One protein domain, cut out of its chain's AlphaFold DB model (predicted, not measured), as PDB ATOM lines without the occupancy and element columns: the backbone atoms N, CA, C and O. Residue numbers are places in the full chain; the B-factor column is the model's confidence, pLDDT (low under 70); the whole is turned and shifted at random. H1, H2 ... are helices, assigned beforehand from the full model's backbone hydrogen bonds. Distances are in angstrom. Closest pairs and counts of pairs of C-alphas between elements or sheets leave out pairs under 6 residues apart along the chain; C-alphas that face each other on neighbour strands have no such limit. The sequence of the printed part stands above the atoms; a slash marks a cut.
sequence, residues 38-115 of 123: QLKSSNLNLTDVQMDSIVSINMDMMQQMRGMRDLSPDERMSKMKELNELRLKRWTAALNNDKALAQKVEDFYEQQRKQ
ATOM      1  N   GLN A  38     153.797 123.975 166.189       94.00
ATOM      2  CA  GLN A  38     154.458 124.139 167.487       94.00
ATOM      3  C   GLN A  38     153.456 124.235 168.641       94.00
ATOM      4  O   GLN A  38     153.646 123.578 169.664       94.00
ATOM      5  N   LEU A  39     152.385 125.019 168.491       95.56
ATOM      6  CA  LEU A  39     151.332 125.100 169.507       95.56
ATOM      7  C   LEU A  39     150.585 123.773 169.648       95.56
ATOM      8  O   LEU A  39     150.299 123.354 170.767       95.56
ATOM      9  N   LYS A  40     150.346 123.070 168.541       95.75
ATOM     10  CA  LYS A  40     149.716 121.747 168.537       95.75
ATOM     11  C   LYS A  40     150.560 120.700 169.265       95.75
ATOM     12  O   LYS A  40     150.011 119.816 169.908       95.75
ATOM     13  N   SER A  41     151.887 120.815 169.191       94.50
ATOM     14  CA  SER A  41     152.828 119.966 169.936       94.50
ATOM     15  C   SER A  41     152.997 120.356 171.411       94.50
ATOM     16  O   SER A  41     153.687 119.660 172.154       94.50
ATOM     17  N   SER A  42     152.407 121.473 171.842       94.50
ATOM     18  CA  SER A  42     152.482 121.927 173.229       94.50
ATOM     19  C   SER A  42     151.467 121.206 174.122       94.50
ATOM     20  O   SER A  42     150.485 120.630 173.662       94.50
ATOM     21  N   ASN A  43     151.658 121.306 175.434       94.69
ATOM     22  CA  ASN A  43     150.719 120.818 176.447       94.69
ATOM     23  C   ASN A  43     149.592 121.824 176.776       94.69
ATOM     24  O   ASN A  43     148.933 121.690 177.807       94.69
ATOM     25  N   LEU A  44     149.380 122.842 175.933       95.62
ATOM     26  CA  LEU A  44     148.379 123.891 176.154       95.62
ATOM     27  C   LEU A  44     146.956 123.464 175.767       95.62
ATOM     28  O   LEU A  44     146.006 124.110 176.196       95.62
ATOM     29  N   ASN A  45     146.809 122.381 174.990       95.44
ATOM     30  CA  ASN A  45     145.519 121.818 174.557       95.44
ATOM     31  C   ASN A  45     144.574 122.860 173.921       95.44
ATOM     32  O   ASN A  45     143.375 122.882 174.189       95.44
ATOM     33  N   LEU A  46     145.135 123.747 173.098       96.94
ATOM     34  CA  LEU A  46     144.396 124.800 172.404       96.94
ATOM     35  C   LEU A  46     143.574 124.226 171.247       96.94
ATOM     36  O   LEU A  46     144.015 123.305 170.559       96.94
ATOM     37  N   THR A  47     142.408 124.814 170.980       97.69
ATOM     38  CA  THR A  47     141.633 124.494 169.771       97.69
ATOM     39  C   THR A  47     142.297 125.069 168.521       97.69
ATOM     40  O   THR A  47     143.071 126.027 168.601       97.69
ATOM     41  N   ASP A  48     141.953 124.546 167.341       96.88
ATOM     42  CA  ASP A  48     142.486 125.052 166.066       96.88
ATOM     43  C   ASP A  48     142.241 126.561 165.888       96.88
ATOM     44  O   ASP A  48     143.135 127.295 165.472       96.88
ATOM     45  N   VAL A  49     141.065 127.049 166.299       97.19
ATOM     46  CA  VAL A  49     140.704 128.477 166.243       97.19
ATOM     47  C   VAL A  49     141.543 129.315 167.215       97.19
ATOM     48  O   VAL A  49     141.976 130.418 166.873       97.19
ATOM     49  N   GLN A  50     141.807 128.803 168.420       97.88
ATOM     50  CA  GLN A  50     142.652 129.484 169.406       97.88
ATOM     51  C   GLN A  50     144.109 129.551 168.938       97.88
ATOM     52  O   GLN A  50     144.734 130.608 169.035       97.88
ATOM     53  N   MET A  51     144.636 128.454 168.382       98.25
ATOM     54  CA  MET A  51     145.980 128.419 167.800       98.25
ATOM     55  C   MET A  51     146.105 129.406 166.640       98.25
ATOM     56  O   MET A  51     147.040 130.207 166.621       98.25
ATOM     57  N   ASP A  52     145.148 129.402 165.708       97.75
ATOM     58  CA  ASP A  52     145.144 130.325 164.572       97.75
ATOM     59  C   ASP A  52     145.137 131.791 165.027       97.75
ATOM     60  O   ASP A  52     145.917 132.612 164.529       97.75
ATOM     61  N   SER A  53     144.321 132.100 166.037       97.81
ATOM     62  CA  SER A  53     144.214 133.439 166.619       97.81
ATOM     63  C   SER A  53     145.517 133.876 167.286       97.81
ATOM     64  O   SER A  53     146.010 134.969 167.007       97.81
ATOM     65  N   ILE A  54     146.117 133.025 168.128       97.81
ATOM     66  CA  ILE A  54     147.393 133.314 168.803       97.81
ATOM     67  C   ILE A  54     148.499 133.586 167.781       97.81
ATOM     68  O   ILE A  54     149.224 134.576 167.907       97.81
ATOM     69  N   VAL A  55     148.622 132.736 166.758       97.31
ATOM     70  CA  VAL A  55     149.657 132.893 165.729       97.31
ATOM     71  C   VAL A  55     149.432 134.164 164.916       97.31
ATOM     72  O   VAL A  55     150.386 134.902 164.669       97.31
ATOM     73  N   SER A  56     148.186 134.464 164.549       96.50
ATOM     74  CA  SER A  56     147.851 135.687 163.812       96.50
ATOM     75  C   SER A  56     148.173 136.941 164.636       96.50
ATOM     76  O   SER A  56     148.838 137.847 164.137       96.50
ATOM     77  N   ILE A  57     147.835 136.953 165.932       97.88
ATOM     78  CA  ILE A  57     148.219 138.033 166.857       97.88
ATOM     79  C   ILE A  57     149.744 138.202 166.888       97.88
ATOM     80  O   ILE A  57     150.242 139.324 166.825       97.88
ATOM     81  N   ASN A  58     150.506 137.110 166.945       95.44
ATOM     82  CA  ASN A  58     151.970 137.176 166.971       95.44
ATOM     83  C   ASN A  58     152.567 137.731 165.678       95.44
ATOM     84  O   ASN A  58     153.556 138.467 165.722       95.44
ATOM     85  N   MET A  59     151.969 137.405 164.533       94.06
ATOM     86  CA  MET A  59     152.361 137.979 163.249       94.06
ATOM     87  C   MET A  59     152.106 139.487 163.208       94.06
ATOM     88  O   MET A  59     153.012 140.230 162.823       94.06
ATOM     89  N   ASP A  60     150.948 139.947 163.687       94.88
ATOM     90  CA  ASP A  60     150.638 141.378 163.797       94.88
ATOM     91  C   ASP A  60     151.653 142.098 164.691       94.88
ATOM     92  O   ASP A  60     152.181 143.152 164.329       94.88
ATOM     93  N   MET A  61     151.968 141.525 165.860       94.75
ATOM     94  CA  MET A  61     152.962 142.104 166.769       94.75
ATOM     95  C   MET A  61     154.333 142.186 166.097       94.75
ATOM     96  O   MET A  61     155.008 143.208 166.193       94.75
ATOM     97  N   MET A  62     154.745 141.152 165.356       91.44
ATOM     98  CA  MET A  62     156.003 141.176 164.609       91.44
ATOM     99  C   MET A  62     156.038 142.307 163.571       91.44
ATOM    100  O   MET A  62     157.082 142.937 163.397       91.44
ATOM    101  N   GLN A  63     154.926 142.584 162.888       91.62
ATOM    102  CA  GLN A  63     154.842 143.703 161.945       91.62
ATOM    103  C   GLN A  63     154.976 145.051 162.657       91.62
ATOM    104  O   GLN A  63     155.781 145.880 162.232       91.62
ATOM    105  N   GLN A  64     154.285 145.240 163.785       93.06
ATOM    106  CA  GLN A  64     154.404 146.463 164.588       93.06
ATOM    107  C   GLN A  64     155.840 146.682 165.071       93.06
ATOM    108  O   GLN A  64     156.370 147.787 164.978       93.06
ATOM    109  N   MET A  65     156.517 145.607 165.474       92.00
ATOM    110  CA  MET A  65     157.921 145.635 165.885       92.00
ATOM    111  C   MET A  65     158.874 146.032 164.760       92.00
ATOM    112  O   MET A  65     159.847 146.747 165.000       92.00
ATOM    113  N   ARG A  66     158.603 145.610 163.519       90.44
ATOM    114  CA  ARG A  66     159.384 146.039 162.348       90.44
ATOM    115  C   ARG A  66     159.237 147.539 162.082       90.44
ATOM    116  O   ARG A  66     160.203 148.145 161.634       90.44
ATOM    117  N   GLY A  67     158.083 148.124 162.404       91.12
ATOM    118  CA  GLY A  67     157.839 149.567 162.320       91.12
ATOM    119  C   GLY A  67     158.534 150.403 163.404       91.12
ATOM    120  O   GLY A  67     158.472 151.623 163.355       91.12
ATOM    121  N   MET A  68     159.207 149.781 164.379       92.25
ATOM    122  CA  MET A  68     159.925 150.480 165.459       92.25
ATOM    123  C   MET A  68     161.424 150.686 165.183       92.25
ATOM    124  O   MET A  68     162.191 151.003 166.098       92.25
ATOM    125  N   ARG A  69     161.875 150.445 163.946       89.69
ATOM    126  CA  ARG A  69     163.298 150.523 163.575       89.69
ATOM    127  C   ARG A  69     163.857 151.935 163.706       89.69
ATOM    128  O   ARG A  69     164.954 152.076 164.234       89.69
ATOM    129  N   ASP A  70     163.066 152.934 163.337       92.12
ATOM    130  CA  ASP A  70     163.501 154.334 163.296       92.12
ATOM    131  C   ASP A  70     163.308 155.071 164.635       92.12
ATOM    132  O   ASP A  70     163.700 156.223 164.766       92.12
ATOM    133  N   LEU A  71     162.728 154.404 165.642       94.62
ATOM    134  CA  LEU A  71     162.547 154.970 166.981       94.62
ATOM    135  C   LEU A  71     163.869 155.040 167.748       94.62
ATOM    136  O   LEU A  71     164.716 154.141 167.632       94.62
ATOM    137  N   SER A  72     163.997 156.061 168.599       96.00
ATOM    138  CA  SER A  72     165.083 156.146 169.578       96.00
ATOM    139  C   SER A  72     165.043 154.961 170.563       96.00
ATOM    140  O   SER A  72     164.017 154.280 170.682       96.00
ATOM    141  N   PRO A  73     166.144 154.664 171.281       94.25
ATOM    142  CA  PRO A  73     166.174 153.560 172.243       94.25
ATOM    143  C   PRO A  73     165.068 153.634 173.307       94.25
ATOM    144  O   PRO A  73     164.440 152.611 173.593       94.25
ATOM    145  N   ASP A  74     164.793 154.829 173.832       94.81
ATOM    146  CA  ASP A  74     163.804 155.044 174.895       94.81
ATOM    147  C   ASP A  74     162.372 154.876 174.374       94.81
ATOM    148  O   ASP A  74     161.573 154.136 174.956       94.81
ATOM    149  N   GLU A  75     162.060 155.468 173.218       95.50
ATOM    150  CA  GLU A  75     160.765 155.295 172.549       95.50
ATOM    151  C   GLU A  75     160.523 153.833 172.173       95.50
ATOM    152  O   GLU A  75     159.422 153.303 172.342       95.50
ATOM    153  N   ARG A  76     161.566 153.142 171.699       94.56
ATOM    154  CA  ARG A  76     161.493 151.716 171.389       94.56
ATOM    155  C   ARG A  76     161.203 150.904 172.647       94.56
ATOM    156  O   ARG A  76     160.379 149.999 172.580       94.56
ATOM    157  N   MET A  77     161.843 151.198 173.779       94.62
ATOM    158  CA  MET A  77     161.600 150.487 175.039       94.62
ATOM    159  C   MET A  77     160.165 150.687 175.540       94.62
ATOM    160  O   MET A  77     159.497 149.711 175.891       94.62
ATOM    161  N   SER A  78     159.679 151.928 175.533       95.50
ATOM    162  CA  SER A  78     158.304 152.255 175.923       95.50
ATOM    163  C   SER A  78     157.292 151.525 175.036       95.50
ATOM    164  O   SER A  78     156.458 150.767 175.537       95.50
ATOM    165  N   LYS A  79     157.444 151.621 173.712       95.19
ATOM    166  CA  LYS A  79     156.528 150.988 172.758       95.19
ATOM    167  C   LYS A  79     156.598 149.459 172.781       95.19
ATOM    168  O   LYS A  79     155.593 148.783 172.589       95.19
ATOM    169  N   MET A  80     157.763 148.883 173.075       94.62
ATOM    170  CA  MET A  80     157.905 147.441 173.314       94.62
ATOM    171  C   MET A  80     157.056 146.968 174.493       94.62
ATOM    172  O   MET A  80     156.413 145.921 174.402       94.62
ATOM    173  N   LYS A  81     157.051 147.723 175.596       95.31
ATOM    174  CA  LYS A  81     156.232 147.404 176.766       95.31
ATOM    175  C   LYS A  81     154.745 147.441 176.406       95.31
ATOM    176  O   LYS A  81     154.048 146.459 176.652       95.31
ATOM    177  N   GLU A  82     154.304 148.500 175.732       95.25
ATOM    178  CA  GLU A  82     152.919 148.640 175.259       95.25
ATOM    179  C   GLU A  82     152.497 147.488 174.337       95.25
ATOM    180  O   GLU A  82     151.408 146.934 174.483       95.25
ATOM    181  N   LEU A  83     153.366 147.072 173.410       95.94
ATOM    182  CA  LEU A  83     153.085 145.947 172.516       95.94
ATOM    183  C   LEU A  83     152.982 144.614 173.257       95.94
ATOM    184  O   LEU A  83     152.142 143.789 172.898       95.94
ATOM    185  N   ASN A  84     153.808 144.387 174.280       94.94
ATOM    186  CA  ASN A  84     153.716 143.172 175.090       94.94
ATOM    187  C   ASN A  84     152.398 143.131 175.878       94.94
ATOM    188  O   ASN A  84     151.718 142.105 175.872       94.94
ATOM    189  N   GLU A  85     151.990 144.253 176.477       96.81
ATOM    190  CA  GLU A  85     150.703 144.375 177.174       96.81
ATOM    191  C   GLU A  85     149.520 144.185 176.210       96.81
ATOM    192  O   GLU A  85     148.586 143.427 176.491       96.81
ATOM    193  N   LEU A  86     149.582 144.806 175.027       97.12
ATOM    194  CA  LEU A  86     148.582 144.641 173.973       97.12
ATOM    195  C   LEU A  86     148.489 143.185 173.508       97.12
ATOM    196  O   LEU A  86     147.386 142.666 173.318       97.12
ATOM    197  N   ARG A  87     149.630 142.513 173.329       97.50
ATOM    198  CA  ARG A  87     149.690 141.102 172.937       97.50
ATOM    199  C   ARG A  87     149.007 140.223 173.976       97.50
ATOM    200  O   ARG A  87     148.124 139.452 173.605       97.50
ATOM    201  N   LEU A  88     149.358 140.372 175.253       97.69
ATOM    202  CA  LEU A  88     148.755 139.598 176.339       97.69
ATOM    203  C   LEU A  88     147.239 139.836 176.420       97.69
ATOM    204  O   LEU A  88     146.462 138.889 176.561       97.69
ATOM    205  N   LYS A  89     146.798 141.088 176.240       98.12
ATOM    206  CA  LYS A  89     145.373 141.440 176.178       98.12
ATOM    207  C   LYS A  89     144.658 140.751 175.010       98.12
ATOM    208  O   LYS A  89     143.576 140.199 175.202       98.12
ATOM    209  N   ARG A  90     145.251 140.754 173.809       98.19
ATOM    210  CA  ARG A  90     144.674 140.099 172.620       98.19
ATOM    211  C   ARG A  90     144.655 138.576 172.755       98.19
ATOM    212  O   ARG A  90     143.660 137.966 172.375       98.19
ATOM    213  N   TRP A  91     145.695 137.965 173.324       98.19
ATOM    214  CA  TRP A  91     145.694 136.531 173.631       98.19
ATOM    215  C   TRP A  91     144.596 136.170 174.625       98.19
ATOM    216  O   TRP A  91     143.826 135.255 174.364       98.19
ATOM    217  N   THR A  92     144.471 136.926 175.718       98.25
ATOM    218  CA  THR A  92     143.414 136.714 176.718       98.25
ATOM    219  C   THR A  92     142.031 136.734 176.068       98.25
ATOM    220  O   THR A  92     141.242 135.821 176.287       98.25
ATOM    221  N   ALA A  93     141.750 137.713 175.201       98.00
ATOM    222  CA  ALA A  93     140.480 137.776 174.477       98.00
ATOM    223  C   ALA A  93     140.266 136.563 173.547       98.00
ATOM    224  O   ALA A  93     139.184 135.981 173.544       98.00
ATOM    225  N   ALA A  94     141.298 136.147 172.802       97.75
ATOM    226  CA  ALA A  94     141.241 134.977 171.917       97.75
ATOM    227  C   ALA A  94     141.055 133.646 172.671       97.75
ATOM    228  O   ALA A  94     140.583 132.661 172.106       97.75
ATOM    229  N   LEU A  95     141.410 133.622 173.954       97.75
ATOM    230  CA  LEU A  95     141.299 132.474 174.850       97.75
ATOM    231  C   LEU A  95     140.064 132.571 175.752       97.75
ATOM    232  O   LEU A  95     140.081 132.105 176.886       97.75
ATOM    233  N   ASN A  96     138.984 133.183 175.259       97.25
ATOM    234  CA  ASN A  96     137.716 133.327 175.982       97.25
ATOM    235  C   ASN A  96     137.860 134.031 177.346       97.25
ATOM    236  O   ASN A  96     137.149 133.719 178.296       97.25
ATOM    237  N   ASN A  97     138.776 134.996 177.438       97.75
ATOM    238  CA  ASN A  97     139.144 135.715 178.660       97.75
ATOM    239  C   ASN A  97     139.798 134.862 179.762       97.75
ATOM    240  O   ASN A  97     139.905 135.316 180.906       97.75
ATOM    241  N   ASP A  98     140.304 133.673 179.431       97.38
ATOM    242  CA  ASP A  98     141.103 132.864 180.350       97.38
ATOM    243  C   ASP A  98     142.524 133.438 180.494       97.38
ATOM    244  O   ASP A  98     143.429 133.188 179.692       97.38
ATOM    245  N   LYS A  99     142.722 134.226 181.555       97.00
ATOM    246  CA  LYS A  99     144.020 134.833 181.889       97.00
ATOM    247  C   LYS A  99     145.084 133.795 182.247       97.00
ATOM    248  O   LYS A  99     146.255 134.012 181.952       97.00
ATOM    249  N   ALA A 100     144.701 132.688 182.882       97.19
ATOM    250  CA  ALA A 100     145.653 131.658 183.284       97.19
ATOM    251  C   ALA A 100     146.184 130.914 182.055       97.19
ATOM    252  O   ALA A 100     147.383 130.655 181.954       97.19
ATOM    253  N   LEU A 101     145.312 130.617 181.089       97.56
ATOM    254  CA  LEU A 101     145.720 130.031 179.817       97.56
ATOM    255  C   LEU A 101     146.553 131.008 178.977       97.56
ATOM    256  O   LEU A 101     147.557 130.597 178.397       97.56
ATOM    257  N   ALA A 102     146.203 132.298 178.966       97.81
ATOM    258  CA  ALA A 102     147.008 133.326 178.308       97.81
ATOM    259  C   ALA A 102     148.426 133.421 178.899       97.81
ATOM    260  O   ALA A 102     149.392 133.496 178.140       97.81
ATOM    261  N   GLN A 103     148.563 133.330 180.227       97.44
ATOM    262  CA  GLN A 103     149.871 133.292 180.880       97.44
ATOM    263  C   GLN A 103     150.669 132.041 180.491       97.44
ATOM    264  O   GLN A 103     151.842 132.142 180.156       97.44
ATOM    265  N   LYS A 104     150.034 130.862 180.435       97.94
ATOM    266  CA  LYS A 104     150.708 129.632 179.978       97.94
ATOM    267  C   LYS A 104     151.210 129.740 178.533       97.94
ATOM    268  O   LYS A 104     152.265 129.202 178.202       97.94
ATOM    269  N   VAL A 105     150.461 130.425 177.667       97.50
ATOM    270  CA  VAL A 105     150.882 130.705 176.283       97.50
ATOM    271  C   VAL A 105     152.091 131.639 176.266       97.50
ATOM    272  O   VAL A 105     153.029 131.410 175.502       97.50
ATOM    273  N   GLU A 106     152.103 132.664 177.117       96.88
ATOM    274  CA  GLU A 106     153.266 133.535 177.284       96.88
ATOM    275  C   GLU A 106     154.503 132.743 177.724       96.88
ATOM    276  O   GLU A 106     155.534 132.795 177.048       96.88
ATOM    277  N   ASP A 107     154.368 131.930 178.773       97.12
ATOM    278  CA  ASP A 107     155.445 131.098 179.311       97.12
ATOM    279  C   ASP A 107     156.008 130.145 178.247       97.12
ATOM    280  O   ASP A 107     157.226 129.990 178.119       97.12
ATOM    281  N   PHE A 108     155.139 129.541 177.428       96.88
ATOM    282  CA  PHE A 108     155.541 128.696 176.302       96.88
ATOM    283  C   PHE A 108     156.448 129.447 175.313       96.88
ATOM    284  O   PHE A 108     157.518 128.958 174.933       96.88
ATOM    285  N   TYR A 109     156.066 130.663 174.912       95.38
ATOM    286  CA  TYR A 109     156.874 131.467 173.993       95.38
ATOM    287  C   TYR A 109     158.164 131.988 174.632       95.38
ATOM    288  O   TYR A 109     159.194 132.080 173.950       95.38
ATOM    289  N   GLU A 110     158.151 132.301 175.928       94.62
ATOM    290  CA  GLU A 110     159.359 132.660 176.665       94.62
ATOM    291  C   GLU A 110     160.353 131.505 176.746       94.62
ATOM    292  O   GLU A 110     161.547 131.706 176.509       94.62
ATOM    293  N   GLN A 111     159.880 130.292 177.035       94.88
ATOM    294  CA  GLN A 111     160.716 129.094 177.056       94.88
ATOM    295  C   GLN A 111     161.348 128.849 175.689       94.88
ATOM    296  O   GLN A 111     162.565 128.682 175.603       94.88
ATOM    297  N   GLN A 112     160.570 128.939 174.606       92.12
ATOM    298  CA  GLN A 112     161.133 128.862 173.260       92.12
ATOM    299  C   GLN A 112     162.194 129.942 173.007       92.12
ATOM    300  O   GLN A 112     163.224 129.681 172.383       92.12
ATOM    301  N   ARG A 113     161.960 131.181 173.456       91.38
ATOM    302  CA  ARG A 113     162.934 132.270 173.308       91.38
ATOM    303  C   ARG A 113     164.228 131.950 174.052       91.38
ATOM    304  O   ARG A 113     165.295 132.116 173.463       91.38
ATOM    305  N   LYS A 114     164.134 131.467 175.293       93.56
ATOM    306  CA  LYS A 114     165.279 131.052 176.118       93.56
ATOM    307  C   LYS A 114     166.053 129.913 175.454       93.56
ATOM    308  O   LYS A 114     167.260 130.042 175.286       93.56
ATOM    309  N   GLN A 115     165.370 128.873 174.974       92.00
ATOM    310  CA  GLN A 115     165.993 127.759 174.244       92.00
ATOM    311  C   GLN A 115     166.740 128.244 172.992       92.00
ATOM    312  O   GLN A 115     167.893 127.886 172.769       92.00
TER     313      GLN A 115
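This is residues 38 to 115 of the 123 residues of an uncharacterized protein of Hydrotalea sandarakina (UniProt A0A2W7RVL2). The longest helix, H2, lies side by side with H1 in a long helical hairpin, and H3 folds back steeply from the last part of H2, with residues 110 to 115 sticking out. The printed part has 78 residues with three named helices, H1, H2 and H3 in chain order, and no named strand: all helix. It is only just compact, close to loose, with a radius of gyration of the C-alphas of 13.4 A and spans of 40 by 27 by 19 A.

H2, residues 73 to 94, touches H1, residues 48 to 66, opposite ways at a shallow tilt of 13 degrees; their closest C-alphas, Ile 54 and Trp 91, are 6.0 A apart. With residues 88 to 92 alone, H2 touches residues 99 to 106 of H3, residues 99 to 115. They run opposite ways at a steep tilt of 50 degrees, and their closest C-alphas, Thr 92 and Ala 102, are 5.2 A apart. H1 and H3 are apart. In H1, H2 and H3 every O i to N i+4 pair is within hydrogen-bond range.

H2 measures 31.1 A, H1 27.2 A and H3 24.3 A from first to last C-alpha. C-alpha 48 is at (142.486, 125.052, 166.066) and C-alpha 115 at (165.993, 127.759, 174.244).

The C-alphas farthest apart, Asn 45 and Ser 72, are 39.8 A apart. The printed part has no cut; H1 to H2 is a short link, H2 to H3 a tight one. No printed residue is under 70 in pLDDT.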